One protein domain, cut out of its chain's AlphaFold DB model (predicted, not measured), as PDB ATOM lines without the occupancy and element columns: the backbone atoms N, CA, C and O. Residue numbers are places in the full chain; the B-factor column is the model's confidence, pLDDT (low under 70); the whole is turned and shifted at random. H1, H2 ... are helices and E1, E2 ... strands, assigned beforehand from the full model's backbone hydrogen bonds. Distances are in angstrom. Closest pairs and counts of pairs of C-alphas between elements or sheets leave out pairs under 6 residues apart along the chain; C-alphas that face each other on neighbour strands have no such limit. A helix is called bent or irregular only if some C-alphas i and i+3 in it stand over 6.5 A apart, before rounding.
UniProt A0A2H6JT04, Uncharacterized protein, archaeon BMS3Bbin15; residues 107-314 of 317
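This is residues 107 to 314 of the 317 residues of an uncharacterized protein of archaeon BMS3Bbin15 (UniProt A0A2H6JT04). One long, strongly twisted sheet of eight strands is curled like part of a barrel round two helices, H1 and H4, while the long helix H3 packs on its other face over E8 and E10. A small hairpin, E2 and E3, packs with E3 on H1, far from the middle. The 208 printed residues hold, in order, H1 E1 E2 E3 E4 E5 H2 E6 E7 H3 E8 E9 E10 H4; the class is mixed, helices and strands. The large sheet, mixed, runs E1 E4 E5 E6 E7 E8 E10 E9. The whole is compact, radius of gyration of the C-alphas 16.3 A, and rounded, spanning 45 by 38 by 34 A.

Start at H1, residues 107 to 124; its residues 118 to 123 touch residues 298 to 302 of H4, residues 291 to 313, the same way at a steep tilt of 66 degrees, closest at C-alphas 122 and 298, 5.0 A. E2, residues 142 to 147, and E3, residues 150 to 152, form a hairpin, with N 143 and O 151 at 2.7 A; C-alphas 110 and 150, the closest of H1 and E3, are 5.7 A apart. Next look across the large sheet for N and O within hydrogen-bond range. Edge strand E1, residues 131 to 134, is antiparallel to E4, residues 161 to 165: N 162 and O 133, 2.8 A. E4 forms a hairpin with E5, residues 168 to 176: N 170 and O 163, 2.8 A. E5 is antiparallel to E6, residues 196 to 202: N 173 and O 199, 2.9 A. E6 forms a hairpin with E7, residues 208 to 217: N 200 and O 209, 2.8 A. E7 is parallel to E8, residues 254 to 263: N 212 and O 256, 2.8 A. E8 is parallel to E10, residues 282 to 288: N 285 and O 259, 2.8 A. E10 forms a hairpin with edge strand E9, residues 272 to 274: N 273 and O 284, 2.9 A. H3, residues 227 to 248, has a height over the sheet of 8.5 A, closest to E10 at C-alphas 235 and 282, 5.0 A; E7, H3, E8 are a strand-helix-strand unit, parallel neighbours joined through a helix, its crossover right-handed. There are three layers, helices on both faces: H1 and H4 on one, H3 on the other. H2, residues 189 to 192, only grazes the sheet and touches H3, residues 238 to 245 alone, closest at C-alphas 192 and 238, 6.3 A. Every O i to N i+4 pair is within hydrogen-bond range in H1 and H3, 16 of 19 in H4; H2 is too short for one.

Find C-alpha 107 at (-4.698, 53.786, 48.179), where H1 begins its 25.4 A. E5 spans 25.9 A, E7 28.8 A, H3 31.9 A and E8 29.9 A. H4 runs 33.8 A to C-alpha 313 at (-11.258, 16.980, 45.549); it is irregular, C-alphas 292 and 295 being 7.0 A apart.

The C-alphas farthest apart, Ala 204 and Glu 222, are 48.1 A apart. The printed part has no cut; the link E5 to H2, 12 residues, is long. Look for pLDDT under 70 at residues 222, 265 to 269 and 314.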
ATOM      1  N   GLN A 107      -3.632  54.550  47.517       89.75
ATOM      2  CA  GLN A 107      -4.698  53.786  48.179       89.75
ATOM      3  C   GLN A 107      -4.891  52.362  47.658       89.75
ATOM      4  O   GLN A 107      -5.020  51.433  48.446       89.75
ATOM      5  N   SER A 108      -4.855  52.161  46.340       88.81
ATOM      6  CA  SER A 108      -5.028  50.830  45.743       88.81
ATOM      7  C   SER A 108      -3.925  49.840  46.154       88.81
ATOM      8  O   SER A 108      -4.181  48.659  46.404       88.81
ATOM      9  N   ARG A 109      -2.686  50.320  46.304       90.31
ATOM     10  CA  ARG A 109      -1.564  49.489  46.761       90.31
ATOM     11  C   ARG A 109      -1.588  49.271  48.267       90.31
ATOM     12  O   ARG A 109      -1.350  48.149  48.701       90.31
ATOM     13  N   LEU A 110      -1.956  50.294  49.036       90.88
ATOM     14  CA  LEU A 110      -2.179  50.147  50.472       90.88
ATOM     15  C   LEU A 110      -3.296  49.132  50.749       90.88
ATOM     16  O   LEU A 110      -3.159  48.270  51.614       90.88
ATOM     17  N   TRP A 111      -4.365  49.167  49.952       91.56
ATOM     18  CA  TRP A 111      -5.426  48.170  49.996       91.56
ATOM     19  C   TRP A 111      -4.906  46.758  49.727       91.56
ATOM     20  O   TRP A 111      -5.305  45.815  50.405       91.56
ATOM     21  N   SER A 112      -3.972  46.610  48.786       92.12
ATOM     22  CA  SER A 112      -3.346  45.315  48.516       92.12
ATOM     23  C   SER A 112      -2.604  44.773  49.744       92.12
ATOM     24  O   SER A 112      -2.684  43.581  50.029       92.12
ATOM     25  N   ASP A 113      -1.915  45.634  50.499       91.62
ATOM     26  CA  ASP A 113      -1.240  45.241  51.742       91.62
ATOM     27  C   ASP A 113      -2.231  44.829  52.834       91.62
ATOM     28  O   ASP A 113      -2.051  43.787  53.465       91.62
ATOM     29  N   ILE A 114      -3.316  45.588  53.009       90.62
ATOM     30  CA  ILE A 114      -4.390  45.239  53.950       90.62
ATOM     31  C   ILE A 114      -5.005  43.886  53.575       90.62
ATOM     32  O   ILE A 114      -5.161  43.019  54.431       90.62
ATOM     33  N   ALA A 115      -5.301  43.670  52.294       91.81
ATOM     34  CA  ALA A 115      -5.841  42.413  51.799       91.81
ATOM     35  C   ALA A 115      -4.890  41.237  52.072       91.81
ATOM     36  O   ALA A 115      -5.325  40.229  52.625       91.81
ATOM     37  N   ARG A 116      -3.585  41.373  51.785       90.38
ATOM     38  CA  ARG A 116      -2.569  40.355  52.127       90.38
ATOM     39  C   ARG A 116      -2.576  40.025  53.620       90.38
ATOM     40  O   ARG A 116      -2.532  38.848  53.984       90.38
ATOM     41  N   MET A 117      -2.654  41.041  54.483       89.56
ATOM     42  CA  MET A 117      -2.749  40.842  55.932       89.56
ATOM     43  C   MET A 117      -4.030  40.110  56.321       89.56
ATOM     44  O   MET A 117      -3.967  39.195  57.131       89.56
ATOM     45  N   LEU A 118      -5.177  40.461  55.741       90.25
ATOM     46  CA  LEU A 118      -6.452  39.820  56.056       90.25
ATOM     47  C   LEU A 118      -6.461  38.339  55.673       90.25
ATOM     48  O   LEU A 118      -6.812  37.514  56.509       90.25
ATOM     49  N   VAL A 119      -6.005  37.969  54.470       90.88
ATOM     50  CA  VAL A 119      -5.920  36.540  54.103       90.88
ATOM     51  C   VAL A 119      -4.895  35.815  54.993       90.88
ATOM     52  O   VAL A 119      -5.120  34.683  55.421       90.88
ATOM     53  N   SER A 120      -3.792  36.476  55.356       88.00
ATOM     54  CA  SER A 120      -2.802  35.925  56.294       88.00
ATOM     55  C   SER A 120      -3.393  35.658  57.682       88.00
ATOM     56  O   SER A 120      -3.164  34.602  58.277       88.00
ATOM     57  N   VAL A 121      -4.188  36.597  58.195       88.44
ATOM     58  CA  VAL A 121      -4.919  36.442  59.455       88.44
ATOM     59  C   VAL A 121      -5.965  35.338  59.323       88.44
ATOM     60  O   VAL A 121      -6.072  34.514  60.222       88.44
ATOM     61  N   ALA A 122      -6.658  35.229  58.189       89.25
ATOM     62  CA  ALA A 122      -7.620  34.156  57.948       89.25
ATOM     63  C   ALA A 122      -6.981  32.754  58.026       89.25
ATOM     64  O   ALA A 122      -7.676  31.794  58.334       89.25
ATOM     65  N   PHE A 123      -5.672  32.600  57.797       86.44
ATOM     66  CA  PHE A 123      -4.982  31.302  57.922       86.44
ATOM     67  C   PHE A 123      -4.271  31.090  59.261       86.44
ATOM     68  O   PHE A 123      -3.904  29.964  59.585       86.44
ATOM     69  N   THR A 124      -4.060  32.146  60.044       83.75
ATOM     70  CA  THR A 124      -3.403  32.064  61.362       83.75
ATOM     71  C   THR A 124      -4.393  32.123  62.519       83.75
ATOM     72  O   THR A 124      -4.115  31.600  63.599       83.75
ATOM     73  N   HIS A 125      -5.551  32.749  62.312       82.50
ATOM     74  CA  HIS A 125      -6.598  32.858  63.310       82.50
ATOM     75  C   HIS A 125      -7.239  31.491  63.549       82.50
ATOM     76  O   HIS A 125      -7.769  30.859  62.634       82.50
ATOM     77  N   LYS A 126      -7.225  31.054  64.810       78.19
ATOM     78  CA  LYS A 126      -7.859  29.805  65.222       78.19
ATOM     79  C   LYS A 126      -9.368  29.900  64.997       78.19
ATOM     80  O   LYS A 126     -10.033  30.732  65.603       78.19
ATOM     81  N   SER A 127      -9.889  29.038  64.137       79.62
ATOM     82  CA  SER A 127     -11.299  28.982  63.761       79.62
ATOM     83  C   SER A 127     -11.795  27.542  63.835       79.62
ATOM     84  O   SER A 127     -11.009  26.611  63.663       79.62
ATOM     85  N   ASP A 128     -13.095  27.362  64.056       82.94
ATOM     86  CA  ASP A 128     -13.746  26.048  63.993       82.94
ATOM     87  C   ASP A 128     -13.997  25.593  62.536       82.94
ATOM     88  O   ASP A 128     -14.416  24.460  62.303       82.94
ATOM     89  N   ILE A 129     -13.739  26.466  61.552       85.38
ATOM     90  CA  ILE A 129     -13.991  26.229  60.122       85.38
ATOM     91  C   ILE A 129     -12.862  25.406  59.477       85.38
ATOM     92  O   ILE A 129     -13.128  24.432  58.774       85.38
ATOM     93  N   LEU A 130     -11.600  25.783  59.709       86.06
ATOM     94  CA  LEU A 130     -10.423  25.136  59.120       86.06
ATOM     95  C   LEU A 130      -9.338  24.888  60.175       86.06
ATOM     96  O   LEU A 130      -8.906  25.816  60.859       86.06
ATOM     97  N   ASP A 131      -8.836  23.652  60.241       88.31
ATOM     98  CA  ASP A 131      -7.681  23.294  61.071       88.31
ATOM     99  C   ASP A 131      -6.378  23.629  60.336       88.31
ATOM    100  O   ASP A 131      -5.791  22.798  59.629       88.31
ATOM    101  N   ILE A 132      -5.968  24.891  60.462       89.81
ATOM    102  CA  ILE A 132      -4.736  25.422  59.885       89.81
ATOM    103  C   ILE A 132      -3.737  25.688  61.002       89.81
ATOM    104  O   ILE A 132      -4.045  26.311  62.018       89.81
ATOM    105  N   ARG A 133      -2.495  25.261  60.780       89.31
ATOM    106  CA  ARG A 133      -1.365  25.599  61.641       89.31
ATOM    107  C   ARG A 133      -0.180  26.072  60.821       89.31
ATOM    108  O   ARG A 133       0.084  25.575  59.729       89.31
ATOM    109  N   LEU A 134       0.581  26.994  61.384       90.31
ATOM    110  CA  LEU A 134       1.827  27.455  60.798       90.31
ATOM    111  C   LEU A 134       2.905  26.355  60.907       90.31
ATOM    112  O   LEU A 134       2.972  25.646  61.915       90.31
ATOM    113  N   LEU A 135       3.724  26.168  59.864       88.12
ATOM    114  CA  LEU A 135       4.812  25.174  59.874       88.12
ATOM    115  C   LEU A 135       6.155  25.720  60.377       88.12
ATOM    116  O   LEU A 135       7.040  24.921  60.679       88.12
ATOM    117  N   GLY A 136       6.309  27.036  60.504       79.56
ATOM    118  CA  GLY A 136       7.492  27.678  61.078       79.56
ATOM    119  C   GLY A 136       7.241  29.151  61.385       79.56
ATOM    120  O   GLY A 136       6.277  29.713  60.885       79.56
ATOM    121  N   ASP A 137       8.094  29.781  62.188       70.81
ATOM    122  CA  ASP A 137       7.937  31.195  62.546       70.81
ATOM    123  C   ASP A 137       8.364  32.108  61.387       70.81
ATOM    124  O   ASP A 137       9.552  32.350  61.165       70.81
ATOM    125  N   SER A 138       7.372  32.613  60.655       71.06
ATOM    126  CA  SER A 138       7.535  33.648  59.633       71.06
ATOM    127  C   SER A 138       6.635  34.825  59.991       71.06
ATOM    128  O   SER A 138       5.429  34.787  59.737       71.06
ATOM    129  N   ASP A 139       7.217  35.863  60.589       73.19
ATOM    130  CA  ASP A 139       6.494  37.086  60.937       73.19
ATOM    131  C   ASP A 139       6.420  38.051  59.753       73.19
ATOM    132  O   ASP A 139       7.414  38.308  59.062       73.19
ATOM    133  N   ALA A 140       5.246  38.663  59.581       82.50
ATOM    134  CA  ALA A 140       5.068  39.777  58.661       82.50
ATOM    135  C   ALA A 140       5.983  40.944  59.045       82.50
ATOM    136  O   ALA A 140       5.935  41.454  60.168       82.50
ATOM    137  N   ARG A 141       6.814  41.394  58.099       87.50
ATOM    138  CA  ARG A 141       7.711  42.533  58.306       87.50
ATOM    139  C   ARG A 141       7.112  43.782  57.689       87.50
ATOM    140  O   ARG A 141       6.744  43.810  56.514       87.50
ATOM    141  N   PHE A 142       7.114  44.845  58.483       89.75
ATOM    142  CA  PHE A 142       6.650  46.162  58.080       89.75
ATOM    143  C   PHE A 142       7.823  47.127  57.951       89.75
ATOM    144  O   PHE A 142       8.771  47.114  58.739       89.75
ATOM    145  N   ARG A 143       7.743  47.991  56.949       89.06
ATOM    146  CA  ARG A 143       8.628  49.131  56.764       89.06
ATOM    147  C   ARG A 143       8.202  50.251  57.706       89.06
ATOM    148  O   ARG A 143       7.020  50.445  57.977       89.06
ATOM    149  N   SER A 144       9.172  51.041  58.154       85.25
ATOM    150  CA  SER A 144       8.902  52.273  58.906       85.25
ATOM    151  C   SER A 144       8.325  53.397  58.038       85.25
ATOM    152  O   SER A 144       7.798  54.371  58.569       85.25
ATOM    153  N   GLU A 145       8.480  53.295  56.717       84.00
ATOM    154  CA  GLU A 145       8.003  54.240  55.707       84.00
ATOM    155  C   GLU A 145       7.456  53.463  54.508       84.00
ATOM    156  O   GLU A 145       7.907  52.351  54.221       84.00
ATOM    157  N   GLN A 146       6.505  54.062  53.798       87.50
ATOM    158  CA  GLN A 146       5.953  53.470  52.587       87.50
ATOM    159  C   GLN A 146       6.987  53.382  51.471       87.50
ATOM    160  O   GLN A 146       7.838  54.256  51.315       87.50
ATOM    161  N   ASN A 147       6.870  52.336  50.662       88.69
ATOM    162  CA  ASN A 147       7.557  52.220  49.389       88.69
ATOM    163  C   ASN A 147       6.527  52.098  48.261       88.69
ATOM    164  O   ASN A 147       5.967  51.026  48.029       88.69
ATOM    165  N   CYS A 148       6.258  53.218  47.590       86.94
ATOM    166  CA  CYS A 148       5.221  53.380  46.573       86.94
ATOM    167  C   CYS A 148       3.879  52.736  46.967       86.94
ATOM    168  O   CYS A 148       3.320  51.955  46.191       86.94
ATOM    169  N   GLY A 149       3.402  53.028  48.179       87.12
ATOM    170  CA  GLY A 149       2.121  52.550  48.704       87.12
ATOM    171  C   GLY A 149       2.137  51.221  49.443       87.12
ATOM    172  O   GLY A 149       1.082  50.804  49.909       87.12
ATOM    173  N   SER A 150       3.287  50.554  49.541       89.50
ATOM    174  CA  SER A 150       3.420  49.310  50.299       89.50
ATOM    175  C   SER A 150       4.278  49.507  51.546       89.50
ATOM    176  O   SER A 150       5.374  50.072  51.489       89.50
ATOM    177  N   TRP A 151       3.773  49.030  52.678       91.62
ATOM    178  CA  TRP A 151       4.480  48.950  53.952       91.62
ATOM    179  C   TRP A 151       4.953  47.532  54.240       91.62
ATOM    180  O   TRP A 151       5.876  47.362  55.032       91.62
ATOM    181  N   LEU A 152       4.369  46.517  53.609       90.12
ATOM    182  CA  LEU A 152       4.823  45.143  53.759       90.12
ATOM    183  C   LEU A 152       6.093  44.888  52.945       90.12
ATOM    184  O   LEU A 152       6.308  45.427  51.854       90.12
ATOM    185  N   TYR A 153       6.961  44.029  53.468       88.25
ATOM    186  CA  TYR A 153       7.960  43.395  52.621       88.25
ATOM    187  C   TYR A 153       7.323  42.208  51.895       88.25
ATOM    188  O   TYR A 153       6.756  41.321  52.535       88.25
ATOM    189  N   SER A 154       7.446  42.168  50.566       81.44
ATOM    190  CA  SER A 154       6.903  41.085  49.730       81.44
ATOM    191  C   SER A 154       7.473  39.707  50.080       81.44
ATOM    192  O   SER A 154       6.806  38.706  49.862       81.44
ATOM    193  N   ASP A 155       8.672  39.659  50.668       81.81
ATOM    194  CA  ASP A 155       9.353  38.441  51.118       81.81
ATOM    195  C   ASP A 155       9.019  38.018  52.553       81.81
ATOM    196  O   ASP A 155       9.649  37.109  53.086       81.81
ATOM    197  N   SER A 156       8.066  38.696  53.193       82.06
ATOM    198  CA  SER A 156       7.731  38.485  54.602       82.06
ATOM    199  C   SER A 156       6.298  38.026  54.827       82.06
ATOM    200  O   SER A 156       5.784  38.145  55.931       82.06
ATOM    201  N   LEU A 157       5.617  37.523  53.798       79.44
ATOM    202  CA  LEU A 157       4.286  36.958  54.001       79.44
ATOM    203  C   LEU A 157       4.380  35.701  54.889       79.44
ATOM    204  O   LEU A 157       5.316  34.913  54.729       79.44
ATOM    205  N   PRO A 158       3.450  35.513  55.841       81.19
ATOM    206  CA  PRO A 158       3.507  34.394  56.770       81.19
ATOM    207  C   PRO A 158       3.273  33.065  56.052       81.19
ATOM    208  O   PRO A 158       2.666  33.008  54.984       81.19
ATOM    209  N   GLY A 159       3.738  31.979  56.662       84.62
ATOM    210  CA  GLY A 159       3.673  30.635  56.097       84.62
ATOM    211  C   GLY A 159       5.048  29.963  56.012       84.62
ATOM    212  O   GLY A 159       6.051  30.530  56.457       84.62
ATOM    213  N   PRO A 160       5.115  28.747  55.442       91.00
ATOM    214  CA  PRO A 160       3.993  27.972  54.905       91.00
ATOM    215  C   PRO A 160       3.040  27.459  55.995       91.00
ATOM    216  O   PRO A 160       3.409  27.321  57.164       91.00
ATOM    217  N   PHE A 161       1.809  27.146  55.601       91.88
ATOM    218  CA  PHE A 161       0.780  26.597  56.484       91.88
ATOM    219  C   PHE A 161       0.540  25.124  56.195       91.88
ATOM    220  O   PHE A 161       0.618  24.682  55.052       91.88
ATOM    221  N   TYR A 162       0.200  24.377  57.235       93.44
ATOM    222  CA  TYR A 162      -0.322  23.026  57.154       93.44
ATOM    223  C   TYR A 162      -1.816  23.058  57.425       93.44
ATOM    224  O   TYR A 162      -2.245  23.604  58.440       93.44
ATOM    225  N   LEU A 163      -2.581  22.448  56.533       93.50
ATOM    226  CA  LEU A 163      -4.030  22.381  56.606       93.50
ATOM    227  C   LEU A 163      -4.482  20.919  56.576       93.50
ATOM    228  O   LEU A 163      -4.069  20.164  55.690       93.50
ATOM    229  N   THR A 164      -5.388  20.553  57.482       92.00
ATOM    230  CA  THR A 164      -6.127  19.284  57.418       92.00
ATOM    231  C   THR A 164      -7.573  19.558  57.019       92.00
ATOM    232  O   THR A 164      -8.278  20.296  57.703       92.00
ATOM    233  N   TYR A 165      -8.040  18.942  55.933       91.56
ATOM    234  CA  TYR A 165      -9.432  19.037  55.495       91.56
ATOM    235  C   TYR A 165      -9.902  17.703  54.908       91.56
ATOM    236  O   TYR A 165      -9.220  17.117  54.071       91.56
ATOM    237  N   ASP A 166     -11.047  17.202  55.380       90.25
ATOM    238  CA  ASP A 166     -11.614  15.891  55.029       90.25
ATOM    239  C   ASP A 166     -10.576  14.750  54.958       90.25
ATOM    240  O   ASP A 166     -10.366  14.116  53.921       90.25
ATOM    241  N   ASN A 167      -9.854  14.535  56.064       89.25
ATOM    242  CA  ASN A 167      -8.786  13.532  56.194       89.25
ATOM    243  C   ASN A 167      -7.645  13.652  55.165       89.25
ATOM    244  O   ASN A 167      -6.836  12.734  55.011       89.25
ATOM    245  N   THR A 168      -7.561  14.781  54.465       91.50
ATOM    246  CA  THR A 168      -6.533  15.078  53.477       91.50
ATOM    247  C   THR A 168      -5.678  16.234  53.974       91.50
ATOM    248  O   THR A 168      -6.178  17.224  54.504       91.50
ATOM    249  N   ASN A 169      -4.365  16.097  53.802       94.31
ATOM    250  CA  ASN A 169      -3.398  17.073  54.279       94.31
ATOM    251  C   ASN A 169      -2.869  17.920  53.121       94.31
ATOM    252  O   ASN A 169      -2.493  17.390  52.066       94.31
ATOM    253  N   TYR A 170      -2.787  19.223  53.355       95.44
ATOM    254  CA  TYR A 170      -2.362  20.222  52.387       95.44
ATOM    255  C   TYR A 170      -1.282  21.128  52.980       95.44
ATOM    256  O   TYR A 170      -1.221  21.346  54.190       95.44
ATOM    257  N   ILE A 171      -0.440  21.668  52.103       95.31
ATOM    258  CA  ILE A 171       0.471  22.773  52.407       95.31
ATOM    259  C   ILE A 171      -0.019  24.000  51.646       95.31
ATOM    260  O   ILE A 171      -0.332  23.880  50.464       95.31
ATOM    261  N   ILE A 172      -0.079  25.154  52.306       94.00
ATOM    262  CA  ILE A 172      -0.408  26.437  51.679       94.00
ATOM    263  C   ILE A 172       0.819  27.345  51.735       94.00
ATOM    264  O   ILE A 172       1.352  27.607  52.815       94.00
ATOM    265  N   GLU A 173       1.250  27.836  50.579       92.38
ATOM    266  CA  GLU A 173       2.357  28.784  50.425       92.38
ATOM    267  C   GLU A 173       1.831  30.116  49.876       92.38
ATOM    268  O   GLU A 173       1.135  30.127  48.859       92.38
ATOM    269  N   TYR A 174       2.170  31.236  50.525       90.62
ATOM    270  CA  TYR A 174       1.928  32.562  49.953       90.62
ATOM    271  C   TYR A 174       3.032  32.945  48.993       90.62
ATOM    272  O   TYR A 174       4.216  32.791  49.284       90.62
ATOM    273  N   ILE A 175       2.623  33.503  47.862       91.00
ATOM    274  CA  ILE A 175       3.538  33.976  46.836       91.00
ATOM    275  C   ILE A 175       3.089  35.374  46.452       91.00
ATOM    276  O   ILE A 175       1.996  35.564  45.919       91.00
ATOM    277  N   ASP A 176       3.925  36.368  46.722       90.56
ATOM    278  CA  ASP A 176       3.667  37.717  46.242       90.56
ATOM    279  C   ASP A 176       3.926  37.804  44.728       90.56
ATOM    280  O   ASP A 176       4.855  37.178  44.204       90.56
ATOM    281  N   ALA A 177       3.126  38.591  44.003       90.00
ATOM    282  CA  ALA A 177       3.288  38.740  42.559       90.00
ATOM    283  C   ALA A 177       4.675  39.264  42.153       90.00
ATOM    284  O   ALA A 177       5.192  38.871  41.106       90.00
ATOM    285  N   PHE A 178       5.329  40.071  42.996       87.62
ATOM    286  CA  PHE A 178       6.700  40.525  42.753       87.62
ATOM    287  C   PHE A 178       7.731  39.391  42.818       87.62
ATOM    288  O   PHE A 178       8.788  39.497  42.200       87.62
ATOM    289  N   GLN A 179       7.427  38.303  43.528       88.50
ATOM    290  CA  GLN A 179       8.302  37.136  43.674       88.50
ATOM    291  C   GLN A 179       7.933  35.988  42.731       88.50
ATOM    292  O   GLN A 179       8.722  35.062  42.540       88.50
ATOM    293  N   ALA A 180       6.758  36.048  42.099       89.44
ATOM    294  CA  ALA A 180       6.239  34.971  41.264       89.44
ATOM    295  C   ALA A 180       7.213  34.555  40.152       89.44
ATOM    296  O   ALA A 180       7.352  33.364  39.889       89.44
ATOM    297  N   LYS A 181       7.959  35.503  39.562       88.25
ATOM    298  CA  LYS A 181       8.967  35.233  38.519       88.25
ATOM    299  C   LYS A 181      10.066  34.262  38.970       88.25
ATOM    300  O   LYS A 181      10.554  33.476  38.163       88.25
ATOM    301  N   GLU A 182      10.470  34.332  40.235       90.19
ATOM    302  CA  GLU A 182      11.515  33.477  40.813       90.19
ATOM    303  C   GLU A 182      10.944  32.146  41.324       90.19
ATOM    304  O   GLU A 182      11.675  31.175  41.536       90.19
ATOM    305  N   HIS A 183       9.621  32.073  41.480       91.19
ATOM    306  CA  HIS A 183       8.925  30.894  41.953       91.19
ATOM    307  C   HIS A 183       8.724  29.867  40.831       91.19
ATOM    308  O   HIS A 183       8.103  30.148  39.808       91.19
ATOM    309  N   LYS A 184       9.176  28.624  41.044       89.81
ATOM    310  CA  LYS A 184       9.211  27.571  40.005       89.81
ATOM    311  C   LYS A 184       7.859  27.265  39.351       89.81
ATOM    312  O   LYS A 184       7.837  26.835  38.208       89.81
ATOM    313  N   ILE A 185       6.761  27.443  40.085       89.06
ATOM    314  CA  ILE A 185       5.399  27.123  39.619       89.06
ATOM    315  C   ILE A 185       4.674  28.373  39.103       89.06
ATOM    316  O   ILE A 185       3.849  28.283  38.203       89.06
ATOM    317  N   CYS A 186       4.986  29.547  39.659       89.56
ATOM    318  CA  CYS A 186       4.251  30.787  39.383       89.56
ATOM    319  C   CYS A 186       4.991  31.708  38.403       89.56
ATOM    320  O   CYS A 186       4.481  32.764  38.037       89.56
ATOM    321  N   CYS A 187       6.170  31.309  37.921       89.81
ATOM    322  CA  CYS A 187       6.986  32.122  37.021       89.81
ATOM    323  C   CYS A 187       6.275  32.489  35.713       89.81
ATOM    324  O   CYS A 187       6.533  33.555  35.157       89.81
ATOM    325  N   ASN A 188       5.333  31.651  35.271       87.25
ATOM    326  CA  ASN A 188       4.564  31.853  34.045       87.25
ATOM    327  C   ASN A 188       3.131  32.349  34.297       87.25
ATOM    328  O   ASN A 188       2.368  32.525  33.352       87.25
ATOM    329  N   THR A 189       2.735  32.615  35.547       86.06
ATOM    330  CA  THR A 189       1.346  32.980  35.886       86.06
ATOM    331  C   THR A 189       1.087  34.487  35.851       86.06
ATOM    332  O   THR A 189       0.044  34.946  36.315       86.06
ATOM    333  N   GLY A 190       2.003  35.273  35.276       84.94
ATOM    334  CA  GLY A 190       1.865  36.730  35.158       84.94
ATOM    335  C   GLY A 190       0.609  37.161  34.390       84.94
ATOM    336  O   GLY A 190      -0.006  38.164  34.740       84.94
ATOM    337  N   ALA A 191       0.168  36.359  33.414       87.12
ATOM    338  CA  ALA A 191      -1.062  36.606  32.656       87.12
ATOM    339  C   ALA A 191      -2.341  36.548  33.515       87.12
ATOM    340  O   ALA A 191      -3.362  37.104  33.125       87.12
ATOM    341  N   LEU A 192      -2.296  35.913  34.694       90.81
ATOM    342  CA  LEU A 192      -3.445  35.843  35.603       90.81
ATOM    343  C   LEU A 192      -3.705  37.184  36.318       90.81
ATOM    344  O   LEU A 192      -4.805  37.416  36.805       90.81
ATOM    345  N   GLY A 193      -2.708  38.076  36.395       89.06
ATOM    346  CA  GLY A 193      -2.884  39.459  36.858       89.06
ATOM    347  C   GLY A 193      -3.190  39.663  38.350       89.06
ATOM    348  O   GLY A 193      -3.574  40.767  38.728       89.06
ATOM    349  N   GLY A 194      -3.058  38.634  39.195       92.25
ATOM    350  CA  GLY A 194      -3.247  38.752  40.650       92.25
ATOM    351  C   GLY A 194      -2.154  39.566  41.346       92.25
ATOM    352  O   GLY A 194      -1.021  39.628  40.870       92.25
ATOM    353  N   GLN A 195      -2.479  40.168  42.495       93.44
ATOM    354  CA  GLN A 195      -1.513  40.884  43.344       93.44
ATOM    355  C   GLN A 195      -0.712  39.943  44.254       93.44
ATOM    356  O   GLN A 195       0.414  40.266  44.640       93.44
ATOM    357  N   PHE A 196      -1.286  38.794  44.605       93.69
ATOM    358  CA  PHE A 196      -0.625  37.711  45.325       93.69
ATOM    359  C   PHE A 196      -1.381  36.399  45.101       93.69
ATOM    360  O   PHE A 196      -2.487  36.378  44.549       93.69
ATOM    361  N   TYR A 197      -0.773  35.296  45.518       94.00
ATOM    362  CA  TYR A 197      -1.286  33.953  45.299       94.00
ATOM    363  C   TYR A 197      -1.185  33.112  46.571       94.00
ATOM    364  O   TYR A 197      -0.265  33.304  47.370       94.00
ATOM    365  N   ALA A 198      -2.087  32.142  46.713       94.38
ATOM    366  CA  ALA A 198      -1.911  31.018  47.626       94.38
ATOM    367  C   ALA A 198      -1.783  29.726  46.816       94.38
ATOM    368  O   ALA A 198      -2.700  29.329  46.096       94.38
ATOM    369  N   LEU A 199      -0.634  29.070  46.928       94.94
ATOM    370  CA  LEU A 199      -0.388  27.772  46.326       94.94
ATOM    371  C   LEU A 199      -0.727  26.678  47.336       94.94
ATOM    372  O   LEU A 199      -0.019  26.484  48.320       94.94
ATOM    373  N   ILE A 200      -1.800  25.946  47.068       95.62
ATOM    374  CA  ILE A 200      -2.274  24.834  47.882       95.62
ATOM    375  C   ILE A 200      -1.780  23.530  47.259       95.62
ATOM    376  O   ILE A 200      -2.175  23.159  46.154       95.62
ATOM    377  N   THR A 201      -0.931  22.804  47.975       95.56
ATOM    378  CA  THR A 201      -0.369  21.527  47.534       95.56
ATOM    379  C   THR A 201      -0.933  20.387  48.365       95.56
ATOM    380  O   THR A 201      -0.711  20.318  49.572       95.56
ATOM    381  N   ASN A 202      -1.610  19.441  47.719       95.00
ATOM    382  CA  ASN A 202      -1.998  18.188  48.359       95.00
ATOM    383  C   ASN A 202      -0.748  17.335  48.620       95.00
ATOM    384  O   ASN A 202      -0.010  16.988  47.693       95.00
ATOM    385  N   ILE A 203      -0.516  16.963  49.879       94.06
ATOM    386  CA  ILE A 203       0.724  16.287  50.281       94.06
ATOM    387  C   ILE A 203       0.838  14.889  49.661       94.06
ATOM    388  O   ILE A 203       1.943  14.492  49.270       94.06
ATOM    389  N   ALA A 204      -0.278  14.164  49.557       92.25
ATOM    390  CA  ALA A 204      -0.320  12.788  49.072       92.25
ATOM    391  C   ALA A 204      -0.272  12.714  47.540       92.25
ATOM    392  O   ALA A 204       0.562  12.007  46.983       92.25
ATOM    393  N   SER A 205      -1.138  13.465  46.853       91.12
ATOM    394  CA  SER A 205      -1.251  13.408  45.388       91.12
ATOM    395  C   SER A 205      -0.274  14.324  44.650       91.12
ATOM    396  O   SER A 205      -0.140  14.204  43.436       91.12
ATOM    397  N   LYS A 206       0.385  15.254  45.358       91.94
ATOM    398  CA  LYS A 206       1.241  16.319  44.795       91.94
ATOM    399  C   LYS A 206       0.529  17.267  43.828       91.94
ATOM    400  O   LYS A 206       1.185  18.099  43.201       91.94
ATOM    401  N   LYS A 207      -0.801  17.179  43.729       91.31
ATOM    402  CA  LYS A 207      -1.610  18.133  42.974       91.31
ATOM    403  C   LYS A 207      -1.528  19.508  43.607       91.31
ATOM    404  O   LYS A 207      -1.495  19.627  44.833       91.31
ATOM    405  N   LYS A 208      -1.515  20.519  42.748       94.06
ATOM    406  CA  LYS A 208      -1.358  21.914  43.132       94.06
ATOM    407  C   LYS A 208      -2.543  22.716  42.630       94.06
ATOM    408  O   LYS A 208      -2.930  22.567  41.471       94.06
ATOM    409  N   ILE A 209      -3.077  23.548  43.508       95.19
ATOM    410  CA  ILE A 209      -4.130  24.508  43.217       95.19
ATOM    411  C   ILE A 209      -3.555  25.889  43.515       95.19
ATOM    412  O   ILE A 209      -3.069  26.132  44.615       95.19
ATOM    413  N   LEU A 210      -3.574  26.781  42.539       95.31
ATOM    414  CA  LEU A 210      -3.143  28.158  42.669       95.31
ATOM    415  C   LEU A 210      -4.375  29.049  42.791       95.31
ATOM    416  O   LEU A 210      -5.113  29.251  41.827       95.31
ATOM    417  N   VAL A 211      -4.579  29.601  43.979       96.19
ATOM    418  CA  VAL A 211      -5.602  30.613  44.218       96.19
ATOM    419  C   VAL A 211      -5.011  31.981  43.903       96.19
ATOM    420  O   VAL A 211      -4.041  32.404  44.532       96.19
ATOM    421  N   VAL A 212      -5.585  32.664  42.918       96.38
ATOM    422  CA  VAL A 212      -5.201  34.015  42.502       96.38
ATOM    423  C   VAL A 212      -6.011  35.032  43.292       96.38
ATOM    424  O   VAL A 212      -7.237  35.018  43.222       96.38
ATOM    425  N   PHE A 213      -5.347  35.932  44.016       96.12
ATOM    426  CA  PHE A 213      -6.019  37.023  44.714       96.12
ATOM    427  C   PHE A 213      -5.875  38.326  43.936       96.12
ATOM    428  O   PHE A 213      -4.762  38.819  43.719       96.12
ATOM    429  N   TRP A 214      -7.013  38.901  43.548       96.56
ATOM    430  CA  TRP A 214      -7.088  40.265  43.042       96.56
ATOM    431  C   TRP A 214      -7.601  41.200  44.122       96.56
ATOM    432  O   TRP A 214      -8.607  40.930  44.771       96.56
ATOM    433  N   THR A 215      -6.948  42.337  44.288       94.44
ATOM    434  CA  THR A 215      -7.339  43.349  45.265       94.44
ATOM    435  C   THR A 215      -7.891  44.550  44.524       94.44
ATOM    436  O   THR A 215      -7.164  45.219  43.787       94.44
ATOM    437  N   VAL A 216      -9.179  44.824  44.704       92.31
ATOM    438  CA  VAL A 216      -9.863  45.922  44.017       92.31
ATOM    439  C   VAL A 216     -10.215  46.984  45.040       92.31
ATOM    440  O   VAL A 216     -10.977  46.735  45.971       92.31
ATOM    441  N   HIS A 217      -9.650  48.175  44.861       89.69
ATOM    442  CA  HIS A 217      -9.982  49.319  45.691       89.69
ATOM    443  C   HIS A 217     -11.097  50.134  45.041       89.69
ATOM    444  O   HIS A 217     -10.897  50.716  43.979       89.69
ATOM    445  N   GLY A 218     -12.276  50.144  45.661       85.50
ATOM    446  CA  GLY A 218     -13.446  50.848  45.148       85.50
ATOM    447  C   GLY A 218     -13.515  52.341  45.477       85.50
ATOM    448  O   GLY A 218     -14.284  53.054  44.839       85.50
ATOM    449  N   ALA A 219     -12.750  52.858  46.446       79.94
ATOM    450  CA  ALA A 219     -12.858  54.279  46.781       79.94
ATOM    451  C   ALA A 219     -12.413  55.155  45.597       79.94
ATOM    452  O   ALA A 219     -11.381  54.902  44.976       79.94
ATOM    453  N   GLY A 220     -13.207  56.180  45.278       72.56
ATOM    454  CA  GLY A 220     -12.916  57.119  44.190       72.56
ATOM    455  C   GLY A 220     -13.258  56.623  42.779       72.56
ATOM    456  O   GLY A 220     -13.045  57.362  41.822       72.56
ATOM    457  N   ALA A 221     -13.807  55.415  42.621       75.94
ATOM    458  CA  ALA A 221     -14.302  54.955  41.327       75.94
ATOM    459  C   ALA A 221     -15.665  55.594  41.000       75.94
ATOM    460  O   ALA A 221     -16.612  55.469  41.773       75.94
ATOM    461  N   GLU A 222     -15.783  56.235  39.829       69.75
ATOM    462  CA  GLU A 222     -17.055  56.811  39.347       69.75
ATOM    463  C   GLU A 222     -18.140  55.742  39.149       69.75
ATOM    464  O   GLU A 222     -19.328  55.998  39.337       69.75
ATOM    465  N   HIS A 223     -17.721  54.532  38.771       74.38
ATOM    466  CA  HIS A 223     -18.588  53.377  38.603       74.38
ATOM    467  C   HIS A 223     -17.841  52.104  39.010       74.38
ATOM    468  O   HIS A 223     -16.905  51.674  38.335       74.38
ATOM    469  N   ILE A 224     -18.284  51.465  40.090       76.06
ATOM    470  CA  ILE A 224     -17.815  50.135  40.490       76.06
ATOM    471  C   ILE A 224     -18.832  49.123  39.968       76.06
ATOM    472  O   ILE A 224     -20.024  49.240  40.250       76.06
ATOM    473  N   ALA A 225     -18.375  48.138  39.194       82.12
ATOM    474  CA  ALA A 225     -19.225  47.021  38.790       82.12
ATOM    475  C   ALA A 225     -19.740  46.266  40.027       82.12
ATOM    476  O   ALA A 225     -19.068  46.198  41.058       82.12
ATOM    477  N   SER A 226     -20.929  45.678  39.938       87.25
ATOM    478  CA  SER A 226     -21.476  44.907  41.055       87.25
ATOM    479  C   SER A 226     -20.569  43.722  41.420       87.25
ATOM    480  O   SER A 226     -19.857  43.178  40.576       87.25
ATOM    481  N   ILE A 227     -20.640  43.266  42.674       89.38
ATOM    482  CA  ILE A 227     -19.877  42.106  43.182       89.38
ATOM    483  C   ILE A 227     -20.031  40.890  42.249       89.38
ATOM    484  O   ILE A 227     -19.056  40.197  41.948       89.38
ATOM    485  N   LYS A 228     -21.253  40.671  41.746       91.50
ATOM    486  CA  LYS A 228     -21.567  39.621  40.774       91.50
ATOM    487  C   LYS A 228     -20.862  39.826  39.436       91.50
ATOM    488  O   LYS A 228     -20.277  38.880  38.921       91.50
ATOM    489  N   GLU A 229     -20.942  41.025  38.864       90.94
ATOM    490  CA  GLU A 229     -20.298  41.326  37.580       90.94
ATOM    491  C   GLU A 229     -18.784  41.151  37.672       90.94
ATOM    492  O   GLU A 229     -18.199  40.523  36.793       90.94
ATOM    493  N   LEU A 230     -18.166  41.614  38.762       92.06
ATOM    494  CA  LEU A 230     -16.740  41.417  39.017       92.06
ATOM    495  C   LEU A 230     -16.369  39.929  39.063       92.06
ATOM    496  O   LEU A 230     -15.412  39.523  38.405       92.06
ATOM    497  N   ALA A 231     -17.138  39.112  39.791       94.25
ATOM    498  CA  ALA A 231     -16.885  37.675  39.893       94.25
ATOM    499  C   ALA A 231     -17.022  36.973  38.532       94.25
ATOM    500  O   ALA A 231     -16.145  36.200  38.142       94.25
ATOM    501  N   ASP A 232     -18.105  37.257  37.802       94.19
ATOM    502  CA  ASP A 232     -18.385  36.650  36.499       94.19
ATOM    503  C   ASP A 232     -17.302  37.040  35.470       94.19
ATOM    504  O   ASP A 232     -16.749  36.166  34.798       94.19
ATOM    505  N   MET A 233     -16.942  38.328  35.383       93.25
ATOM    506  CA  MET A 233     -15.912  38.823  34.457       93.25
ATOM    507  C   MET A 233     -14.526  38.254  34.774       93.25
ATOM    508  O   MET A 233     -13.806  37.835  33.866       93.25
ATOM    509  N   ALA A 234     -14.139  38.220  36.051       94.88
ATOM    510  CA  ALA A 234     -12.852  37.657  36.443       94.88
ATOM    511  C   ALA A 234     -12.789  36.145  36.235       94.88
ATOM    512  O   ALA A 234     -11.735  35.640  35.869       94.88
ATOM    513  N   SER A 235     -13.897  35.421  36.406       95.56
ATOM    514  CA  SER A 235     -13.945  33.984  36.126       95.56
ATOM    515  C   SER A 235     -13.766  33.678  34.638       95.56
ATOM    516  O   SER A 235     -12.959  32.820  34.286       95.56
ATOM    517  N   GLU A 236     -14.431  34.426  33.753       94.31
ATOM    518  CA  GLU A 236     -14.233  34.307  32.302       94.31
ATOM    519  C   GLU A 236     -12.794  34.679  31.892       94.31
ATOM    520  O   GLU A 236     -12.147  33.962  31.124       94.31
ATOM    521  N   GLY A 237     -12.252  35.771  32.445       93.94
ATOM    522  CA  GLY A 237     -10.871  36.192  32.203       93.94
ATOM    523  C   GLY A 237      -9.839  35.174  32.697       93.94
ATOM    524  O   GLY A 237      -8.880  34.868  31.983       93.94
ATOM    525  N   LEU A 238     -10.042  34.611  33.889       95.31
ATOM    526  CA  LEU A 238      -9.181  33.576  34.461       95.31
ATOM    527  C   LEU A 238      -9.192  32.315  33.594       95.31
ATOM    528  O   LEU A 238      -8.125  31.794  33.284       95.31
ATOM    529  N   GLN A 239     -10.370  31.867  33.151       94.00
ATOM    530  CA  GLN A 239     -10.511  30.712  32.265       94.00
ATOM    531  C   GLN A 239      -9.746  30.901  30.951       94.00
ATOM    532  O   GLN A 239      -8.976  30.025  30.558       94.00
ATOM    533  N   ASN A 240      -9.911  32.047  30.288       92.81
ATOM    534  CA  ASN A 240      -9.240  32.317  29.015       92.81
ATOM    535  C   ASN A 240      -7.711  32.297  29.158       92.81
ATOM    536  O   ASN A 240      -7.016  31.671  28.355       92.81
ATOM    537  N   ASN A 241      -7.185  32.935  30.207       92.88
ATOM    538  CA  ASN A 241      -5.748  32.936  30.476       92.88
ATOM    539  C   ASN A 241      -5.237  31.545  30.879       92.88
ATOM    540  O   ASN A 241      -4.161  31.139  30.444       92.88
ATOM    541  N   TYR A 242      -6.007  30.793  31.669       92.44
ATOM    542  CA  TYR A 242      -5.655  29.434  32.073       92.44
ATOM    543  C   TYR A 242      -5.582  28.473  30.883       92.44
ATOM    544  O   TYR A 242      -4.627  27.701  30.784       92.44
ATOM    545  N   ILE A 243      -6.537  28.553  29.949       92.06
ATOM    546  CA  ILE A 243      -6.512  27.777  28.703       92.06
ATOM    547  C   ILE A 243      -5.249  28.111  27.908       92.06
ATOM    548  O   ILE A 243      -4.532  27.199  27.506       92.06
ATOM    549  N   GLY A 244      -4.939  29.400  27.733       91.06
ATOM    550  CA  GLY A 244      -3.725  29.833  27.037       91.06
ATOM    551  C   GLY A 244      -2.448  29.279  27.673       91.06
ATOM    552  O   GLY A 244      -1.612  28.705  26.981       91.06
ATOM    553  N   LEU A 245      -2.320  29.372  28.999       90.06
ATOM    554  CA  LEU A 245      -1.166  28.828  29.723       90.06
ATOM    555  C   LEU A 245      -1.066  27.304  29.609       90.06
ATOM    556  O   LEU A 245       0.031  26.779  29.446       90.06
ATOM    557  N   SER A 246      -2.196  26.600  29.673       89.75
ATOM    558  CA  SER A 246      -2.244  25.133  29.615       89.75
ATOM    559  C   SER A 246      -1.920  24.572  28.228       89.75
ATOM    560  O   SER A 246      -1.581  23.396  28.109       89.75
ATOM    561  N   LEU A 247      -2.033  25.388  27.175       90.69
ATOM    562  CA  LEU A 247      -1.598  25.021  25.824       90.69
ATOM    563  C   LEU A 247      -0.074  25.111  25.666       90.69
ATOM    564  O   LEU A 247       0.508  24.303  24.946       90.69
ATOM    565  N   GLU A 248       0.564  26.066  26.345       88.25
ATOM    566  CA  GLU A 248       2.005  26.330  26.231       88.25
ATOM    567  C   GLU A 248       2.846  25.550  27.254       88.25
ATOM    568  O   GLU A 248       3.986  25.170  26.980       88.25
ATOM    569  N   PHE A 249       2.298  25.292  28.443       85.69
ATOM    570  CA  PHE A 249       3.022  24.684  29.556       85.69
ATOM    571  C   PHE A 249       2.342  23.404  30.043       85.69
ATOM    572  O   PHE A 249       1.127  23.330  30.191       85.69
ATOM    573  N   SER A 250       3.147  22.386  30.347       78.56
ATOM    574  CA  SER A 250       2.660  21.063  30.759       78.56
ATOM    575  C   SER A 250       2.428  20.904  32.268       78.56
ATOM    576  O   SER A 250       1.711  19.988  32.667       78.56
ATOM    577  N   ASP A 251       3.012  21.770  33.102       82.69
ATOM    578  CA  ASP A 251       2.899  21.744  34.574       82.69
ATOM    579  C   ASP A 251       2.228  23.025  35.095       82.69
ATOM    580  O   ASP A 251       2.795  23.774  35.891       82.69
ATOM    581  N   VAL A 252       1.025  23.315  34.591       86.81
ATOM    582  CA  VAL A 252       0.194  24.416  35.096       86.81
ATOM    583  C   VAL A 252      -0.645  23.894  36.269       86.81
ATOM    584  O   VAL A 252      -1.315  22.867  36.120       86.81
ATOM    585  N   PRO A 253      -0.613  24.546  37.447       91.31
ATOM    586  CA  PRO A 253      -1.477  24.162  38.558       91.31
ATOM    587  C   PRO A 253      -2.945  24.391  38.193       91.31
ATOM    588  O   PRO A 253      -3.254  25.275  37.399       91.31
ATOM    589  N   LEU A 254      -3.854  23.654  38.832       92.94
ATOM    590  CA  LEU A 254      -5.276  24.003  38.805       92.94
ATOM    591  C   LEU A 254      -5.419  25.421  39.347       92.94
ATOM    592  O   LEU A 254      -4.717  25.764  40.294       92.94
ATOM    593  N   VAL A 255      -6.277  26.256  38.774       94.25
ATOM    594  CA  VAL A 255      -6.397  27.647  39.230       94.25
ATOM    595  C   VAL A 255      -7.786  27.927  39.777       94.25
ATOM    596  O   VAL A 255      -8.762  27.333  39.343       94.25
ATOM    597  N   ALA A 256      -7.869  28.817  40.753       96.00
ATOM    598  CA  ALA A 256      -9.102  29.415  41.249       96.00
ATOM    599  C   ALA A 256      -8.826  30.890  41.534       96.00
ATOM    600  O   ALA A 256      -7.663  31.294  41.587       96.00
ATOM    601  N   GLY A 257      -9.860  31.710  41.702       96.62
ATOM    602  CA  GLY A 257      -9.642  33.131  41.955       96.62
ATOM    603  C   GLY A 257     -10.524  33.745  43.031       96.62
ATOM    604  O   GLY A 257     -11.675  33.364  43.226       96.62
ATOM    605  N   CYS A 258      -9.992  34.752  43.704       97.12
ATOM    606  CA  CYS A 258     -10.700  35.521  44.709       97.12
ATOM    607  C   CYS A 258     -10.466  37.012  44.477       97.12
ATOM    608  O   CYS A 258      -9.327  37.453  44.341       97.12
ATOM    609  N   ILE A 259     -11.540  37.794  44.437       96.25
ATOM    610  CA  ILE A 259     -11.479  39.252  44.437       96.25
ATOM    611  C   ILE A 259     -11.762  39.740  45.853       96.25
ATOM    612  O   ILE A 259     -12.819  39.462  46.411       96.25
ATOM    613  N   LEU A 260     -10.840  40.525  46.394       94.69
ATOM    614  CA  LEU A 260     -10.960  41.220  47.668       94.69
ATOM    615  C   LEU A 260     -11.267  42.692  47.382       94.69
ATOM    616  O   LEU A 260     -10.376  43.486  47.049       94.69
ATOM    617  N   LEU A 261     -12.551  43.034  47.445       92.44
ATOM    618  CA  LEU A 261     -13.081  44.342  47.068       92.44
ATOM    619  C   LEU A 261     -13.247  45.224  48.305       92.44
ATOM    620  O   LEU A 261     -13.997  44.855  49.198       92.44
ATOM    621  N   SER A 262     -12.643  46.413  48.337       89.75
ATOM    622  CA  SER A 262     -13.032  47.438  49.317       89.75
ATOM    623  C   SER A 262     -14.082  48.381  48.749       89.75
ATOM    624  O   SER A 262     -13.939  48.841  47.616       89.75
ATOM    625  N   SER A 263     -15.046  48.785  49.573       83.19
ATOM    626  CA  SER A 263     -16.001  49.850  49.250       83.19
ATOM    627  C   SER A 263     -16.156  50.829  50.408       83.19
ATOM    628  O   SER A 263     -16.127  50.423  51.578       83.19
ATOM    629  N   LEU A 264     -16.315  52.114  50.078       73.12
ATOM    630  CA  LEU A 264     -16.728  53.144  51.038       73.12
ATOM    631  C   LEU A 264     -18.236  53.080  51.299       73.12
ATOM    632  O   LEU A 264     -18.663  53.245  52.440       73.12
ATOM    633  N   ASP A 265     -19.015  52.792  50.258       67.19
ATOM    634  CA  ASP A 265     -20.465  52.679  50.344       67.19
ATOM    635  C   ASP A 265     -20.880  51.262  50.743       67.19
ATOM    636  O   ASP A 265     -20.251  50.278  50.333       67.19
ATOM    637  N   ASP A 266     -21.976  51.154  51.497       62.16
ATOM    638  CA  ASP A 266     -22.666  49.884  51.707       62.16
ATOM    639  C   ASP A 266     -23.193  49.398  50.342       62.16
ATOM    640  O   ASP A 266     -24.219  49.867  49.835       62.16
ATOM    641  N   ILE A 267     -22.460  48.476  49.706       65.00
ATOM    642  CA  ILE A 267     -22.883  47.876  48.441       65.00
ATOM    643  C   ILE A 267     -24.174  47.098  48.702       65.00
ATOM    644  O   ILE A 267     -24.219  46.192  49.529       65.00
ATOM    645  N   LYS A 268     -25.241  47.423  47.966       62.31
ATOM    646  CA  LYS A 268     -26.494  46.661  48.021       62.31
ATOM    647  C   LYS A 268     -26.272  45.268  47.430       62.31
ATOM    648  O   LYS A 268     -26.148  45.130  46.215       62.31
ATOM    649  N   GLY A 269     -26.260  44.238  48.269       66.62
ATOM    650  CA  GLY A 269     -26.064  42.856  47.837       66.62
ATOM    651  C   GLY A 269     -25.542  41.967  48.964       66.62
ATOM    652  O   GLY A 269     -25.459  42.423  50.101       66.62
ATOM    653  N   PRO A 270     -25.232  40.694  48.671       76.19
ATOM    654  CA  PRO A 270     -24.512  39.848  49.612       76.19
ATOM    655  C   PRO A 270     -23.060  40.329  49.754       76.19
ATOM    656  O   PRO A 270     -22.464  40.774  48.772       76.19
ATOM    657  N   ASP A 271     -22.484  40.173  50.947       83.06
ATOM    658  CA  ASP A 271     -21.081  40.520  51.225       83.06
ATOM    659  C   ASP A 271     -20.091  39.624  50.465       83.06
ATOM    660  O   ASP A 271     -18.919  39.958  50.315       83.06
ATOM    661  N   SER A 272     -20.553  38.513  49.895       88.38
ATOM    662  CA  SER A 272     -19.755  37.716  48.977       88.38
ATOM    663  C   SER A 272     -20.594  37.072  47.872       88.38
ATOM    664  O   SER A 272     -21.799  36.843  48.005       88.38
ATOM    665  N   TYR A 273     -19.964  36.800  46.729       91.75
ATOM    666  CA  TYR A 273     -20.607  36.146  45.592       91.75
ATOM    667  C   TYR A 273     -19.634  35.237  44.850       91.75
ATOM    668  O   TYR A 273     -18.590  35.682  44.379       91.75
ATOM    669  N   MET A 274     -20.019  33.972  44.687       92.19
ATOM    670  CA  MET A 274     -19.326  33.021  43.821       92.19
ATOM    671  C   MET A 274     -19.861  33.116  42.392       92.19
ATOM    672  O   MET A 274     -21.069  32.974  42.172       92.19
ATOM    673  N   SER A 275     -18.960  33.297  41.424       92.31
ATOM    674  CA  SER A 275     -19.280  33.279  39.996       92.31
ATOM    675  C   SER A 275     -20.058  32.021  39.627       92.31
ATOM    676  O   SER A 275     -19.695  30.898  39.987       92.31
ATOM    677  N   LYS A 276     -21.124  32.193  38.845       87.56
ATOM    678  CA  LYS A 276     -21.825  31.058  38.222       87.56
ATOM    679  C   LYS A 276     -21.305  30.774  36.822       87.56
ATOM    680  O   LYS A 276     -21.522  29.676  36.311       87.56
ATOM    681  N   LYS A 277     -20.582  31.720  36.231       83.81
ATOM    682  CA  LYS A 277     -19.947  31.592  34.922       83.81
ATOM    683  C   LYS A 277     -18.516  31.096  35.053       83.81
ATOM    684  O   LYS A 277     -18.005  31.009  36.166       83.81
ATOM    685  N   GLY A 278     -17.930  30.731  33.919       72.75
ATOM    686  CA  GLY A 278     -16.540  30.306  33.808       72.75
ATOM    687  C   GLY A 278     -16.196  29.011  34.545       72.75
ATOM    688  O   GLY A 278     -16.901  28.561  35.451       72.75
ATOM    689  N   ASP A 279     -15.099  28.401  34.126       79.81
ATOM    690  CA  ASP A 279     -14.364  27.407  34.902       79.81
ATOM    691  C   ASP A 279     -12.872  27.672  34.649       79.81
ATOM    692  O   ASP A 279     -12.432  27.549  33.502       79.81
ATOM    693  N   PRO A 280     -12.112  28.158  35.645       82.69
ATOM    694  CA  PRO A 280     -12.379  28.044  37.077       82.69
ATOM    695  C   PRO A 280     -13.169  29.181  37.728       82.69
ATOM    696  O   PRO A 280     -13.233  30.317  37.249       82.69
ATOM    697  N   LYS A 281     -13.779  28.841  38.867       87.88
ATOM    698  CA  LYS A 281     -14.671  29.713  39.635       87.88
ATOM    699  C   LYS A 281     -13.916  30.799  40.390       87.88
ATOM    700  O   LYS A 281     -12.858  30.563  40.979       87.88
ATOM    701  N   VAL A 282     -14.510  31.992  40.385       94.69
ATOM    702  CA  VAL A 282     -14.011  33.165  41.103       94.69
ATOM    703  C   VAL A 282     -15.039  33.639  42.121       94.69
ATOM    704  O   VAL A 282     -16.209  33.790  41.771       94.69
ATOM    705  N   GLN A 283     -14.614  33.887  43.362       95.06
ATOM    706  CA  GLN A 283     -15.443  34.534  44.384       95.06
ATOM    707  C   GLN A 283     -15.031  35.989  44.556       95.06
ATOM    708  O   GLN A 283     -13.851  36.276  44.714       95.06
ATOM    709  N   THR A 284     -15.993  36.900  44.606       94.31
ATOM    710  CA  THR A 284     -15.756  38.262  45.093       94.31
ATOM    711  C   THR A 284     -16.222  38.349  46.540       94.31
ATOM    712  O   THR A 284     -17.355  37.974  46.835       94.31
ATOM    713  N   ILE A 285     -15.358  38.841  47.425       92.50
ATOM    714  CA  ILE A 285     -15.636  39.112  48.838       92.50
ATOM    715  C   ILE A 285     -15.526  40.623  49.045       92.50
ATOM    716  O   ILE A 285     -14.506  41.241  48.723       92.50
ATOM    717  N   LEU A 286     -16.596  41.219  49.562       89.12
ATOM    718  CA  LEU A 286     -16.636  42.604  49.986       89.12
ATOM    719  C   LEU A 286     -15.986  42.716  51.361       89.12
ATOM    720  O   LEU A 286     -16.474  42.197  52.359       89.12
ATOM    721  N   LEU A 287     -14.893  43.459  51.405       85.94
ATOM    722  CA  LEU A 287     -14.228  43.860  52.623       85.94
ATOM    723  C   LEU A 287     -14.630  45.307  52.931       85.94
ATOM    724  O   LEU A 287     -14.122  46.245  52.309       85.94
ATOM    725  N   PRO A 288     -15.572  45.530  53.856       72.31
ATOM    726  CA  PRO A 288     -16.008  46.877  54.193       72.31
ATOM    727  C   PRO A 288     -14.846  47.710  54.744       72.31
ATOM    728  O   PRO A 288     -13.986  47.212  55.467       72.31
ATOM    729  N   SER A 289     -14.862  49.015  54.464       71.00
ATOM    730  CA  SER A 289     -13.832  49.945  54.959       71.00
ATOM    731  C   SER A 289     -13.807  50.069  56.493       71.00
ATOM    732  O   SER A 289     -12.828  50.541  57.063       71.00
ATOM    733  N   LYS A 290     -14.875  49.635  57.177       74.50
ATOM    734  CA  LYS A 290     -14.963  49.593  58.642       74.50
ATOM    735  C   LYS A 290     -14.366  48.290  59.172       74.50
ATOM    736  O   LYS A 290     -14.922  47.218  58.932       74.50
ATOM    737  N   SER A 291     -13.287  48.402  59.943       75.06
ATOM    738  CA  SER A 291     -12.539  47.263  60.494       75.06
ATOM    739  C   SER A 291     -13.360  46.355  61.412       75.06
ATOM    740  O   SER A 291     -13.105  45.156  61.475       75.06
ATOM    741  N   GLU A 292     -14.398  46.881  62.064       75.75
ATOM    742  CA  GLU A 292     -15.328  46.115  62.910       75.75
ATOM    743  C   GLU A 292     -16.009  44.959  62.165       75.75
ATOM    744  O   GLU A 292     -16.356  43.942  62.761       75.75
ATOM    745  N   LYS A 293     -16.188  45.099  60.848       77.25
ATOM    746  CA  LYS A 293     -16.824  44.086  60.003       77.25
ATOM    747  C   LYS A 293     -15.816  43.084  59.412       77.25
ATOM    748  O   LYS A 293     -16.223  42.163  58.711       77.25
ATOM    749  N   TRP A 294     -14.512  43.227  59.676       83.56
ATOM    750  CA  TRP A 294     -13.492  42.351  59.082       83.56
ATOM    751  C   TRP A 294     -13.527  40.926  59.625       83.56
ATOM    752  O   TRP A 294     -13.168  40.015  58.890       83.56
ATOM    753  N   ALA A 295     -14.005  40.704  60.853       82.69
ATOM    754  CA  ALA A 295     -14.108  39.359  61.423       82.69
ATOM    755  C   ALA A 295     -14.959  38.417  60.549       82.69
ATOM    756  O   ALA A 295     -14.508  37.325  60.222       82.69
ATOM    757  N   ALA A 296     -16.130  38.876  60.093       80.44
ATOM    758  CA  ALA A 296     -16.994  38.103  59.195       80.44
ATOM    759  C   ALA A 296     -16.305  37.799  57.855       80.44
ATOM    760  O   ALA A 296     -16.392  36.692  57.331       80.44
ATOM    761  N   ALA A 297     -15.544  38.755  57.326       81.56
ATOM    762  CA  ALA A 297     -14.838  38.550  56.073       81.56
ATOM    763  C   ALA A 297     -13.671  37.551  56.168       81.56
ATOM    764  O   ALA A 297     -13.337  36.901  55.177       81.56
ATOM    765  N   LEU A 298     -13.046  37.406  57.342       87.62
ATOM    766  CA  LEU A 298     -12.045  36.359  57.568       87.62
ATOM    767  C   LEU A 298     -12.675  34.966  57.444       87.62
ATOM    768  O   LEU A 298     -12.065  34.075  56.849       87.62
ATOM    769  N   GLU A 299     -13.895  34.787  57.954       88.44
ATOM    770  CA  GLU A 299     -14.650  33.539  57.805       88.44
ATOM    771  C   GLU A 299     -14.999  33.274  56.336       88.44
ATOM    772  O   GLU A 299     -14.786  32.162  55.857       88.44
ATOM    773  N   ASP A 300     -15.436  34.291  55.584       88.81
ATOM    774  CA  ASP A 300     -15.714  34.161  54.144       88.81
ATOM    775  C   ASP A 300     -14.485  33.694  53.348       88.81
ATOM    776  O   ASP A 300     -14.601  32.849  52.456       88.81
ATOM    777  N   ILE A 301     -13.291  34.193  53.692       91.44
ATOM    778  CA  ILE A 301     -12.030  33.735  53.092       91.44
ATOM    779  C   ILE A 301     -11.786  32.253  53.420       91.44
ATOM    780  O   ILE A 301     -11.400  31.485  52.537       91.44
ATOM    781  N   GLN A 302     -12.024  31.819  54.661       91.38
ATOM    782  CA  GLN A 302     -11.869  30.412  55.053       91.38
ATOM    783  C   GLN A 302     -12.879  29.501  54.335       91.38
ATOM    784  O   GLN A 302     -12.490  28.462  53.792       91.38
ATOM    785  N   TYR A 303     -14.152  29.900  54.261       91.75
ATOM    786  CA  TYR A 303     -15.178  29.171  53.508       91.75
ATOM    787  C   TYR A 303     -14.845  29.081  52.020       91.75
ATOM    788  O   TYR A 303     -15.066  28.038  51.400       91.75
ATOM    789  N   TYR A 304     -14.261  30.134  51.444       92.94
ATOM    790  CA  TYR A 304     -13.784  30.094  50.069       92.94
ATOM    791  C   TYR A 304     -12.685  29.044  49.869       92.94
ATOM    792  O   TYR A 304     -12.731  28.279  48.906       92.94
ATOM    793  N   ILE A 305     -11.719  28.950  50.787       93.38
ATOM    794  CA  ILE A 305     -10.682  27.913  50.707       93.38
ATOM    795  C   ILE A 305     -11.290  26.511  50.799       93.38
ATOM    796  O   ILE A 305     -10.922  25.658  49.994       93.38
ATOM    797  N   ILE A 306     -12.256  26.274  51.693       92.50
ATOM    798  CA  ILE A 306     -13.003  25.003  51.742       92.50
ATOM    799  C   ILE A 306     -13.633  24.692  50.386       92.50
ATOM    800  O   ILE A 306     -13.448  23.600  49.850       92.50
ATOM    801  N   TYR A 307     -14.325  25.670  49.801       91.56
ATOM    802  CA  TYR A 307     -14.954  25.514  48.498       91.56
ATOM    803  C   TYR A 307     -13.942  25.133  47.410       91.56
ATOM    804  O   TYR A 307     -14.190  24.213  46.632       91.56
ATOM    805  N   VAL A 308     -12.788  25.807  47.366       92.69
ATOM    806  CA  VAL A 308     -11.708  25.488  46.422       92.69
ATOM    807  C   VAL A 308     -11.226  24.050  46.617       92.69
ATOM    808  O   VAL A 308     -11.052  23.319  45.643       92.69
ATOM    809  N   LEU A 309     -11.039  23.610  47.863       92.75
ATOM    810  CA  LEU A 309     -10.621  22.238  48.154       92.75
ATOM    811  C   LEU A 309     -11.662  21.223  47.687       92.75
ATOM    812  O   LEU A 309     -11.283  20.238  47.060       92.75
ATOM    813  N   ASP A 310     -12.947  21.471  47.945       91.12
ATOM    814  CA  ASP A 310     -14.046  20.603  47.516       91.12
ATOM    815  C   ASP A 310     -14.178  20.537  45.991       91.12
ATOM    816  O   ASP A 310     -14.364  19.447  45.446       91.12
ATOM    817  N   LEU A 311     -14.012  21.669  45.298       86.50
ATOM    818  CA  LEU A 311     -14.065  21.749  43.836       86.50
ATOM    819  C   LEU A 311     -13.034  20.813  43.189       86.50
ATOM    820  O   LEU A 311     -13.349  20.084  42.250       86.50
ATOM    821  N   PHE A 312     -11.821  20.766  43.744       84.06
ATOM    822  CA  PHE A 312     -10.706  19.994  43.186       84.06
ATOM    823  C   PHE A 312     -10.458  18.643  43.872       84.06
ATOM    824  O   PHE A 312      -9.567  17.884  43.476       84.06
ATOM    825  N   LYS A 313     -11.275  18.283  44.866       77.88
ATOM    826  CA  LYS A 313     -11.258  16.980  45.549       77.88
ATOM    827  C   LYS A 313     -11.582  15.821  44.606       77.88
ATOM    828  O   LYS A 313     -11.080  14.709  44.777       77.88
ATOM    829  N   GLY A 314     -12.435  16.095  43.616       61.47
ATOM    830  CA  GLY A 314     -13.039  15.113  42.716       61.47
ATOM    831  C   GLY A 314     -12.395  14.974  41.338       61.47
ATOM    832  O   GLY A 314     -12.781  14.059  40.615       61.47
TER     833      GLY A 314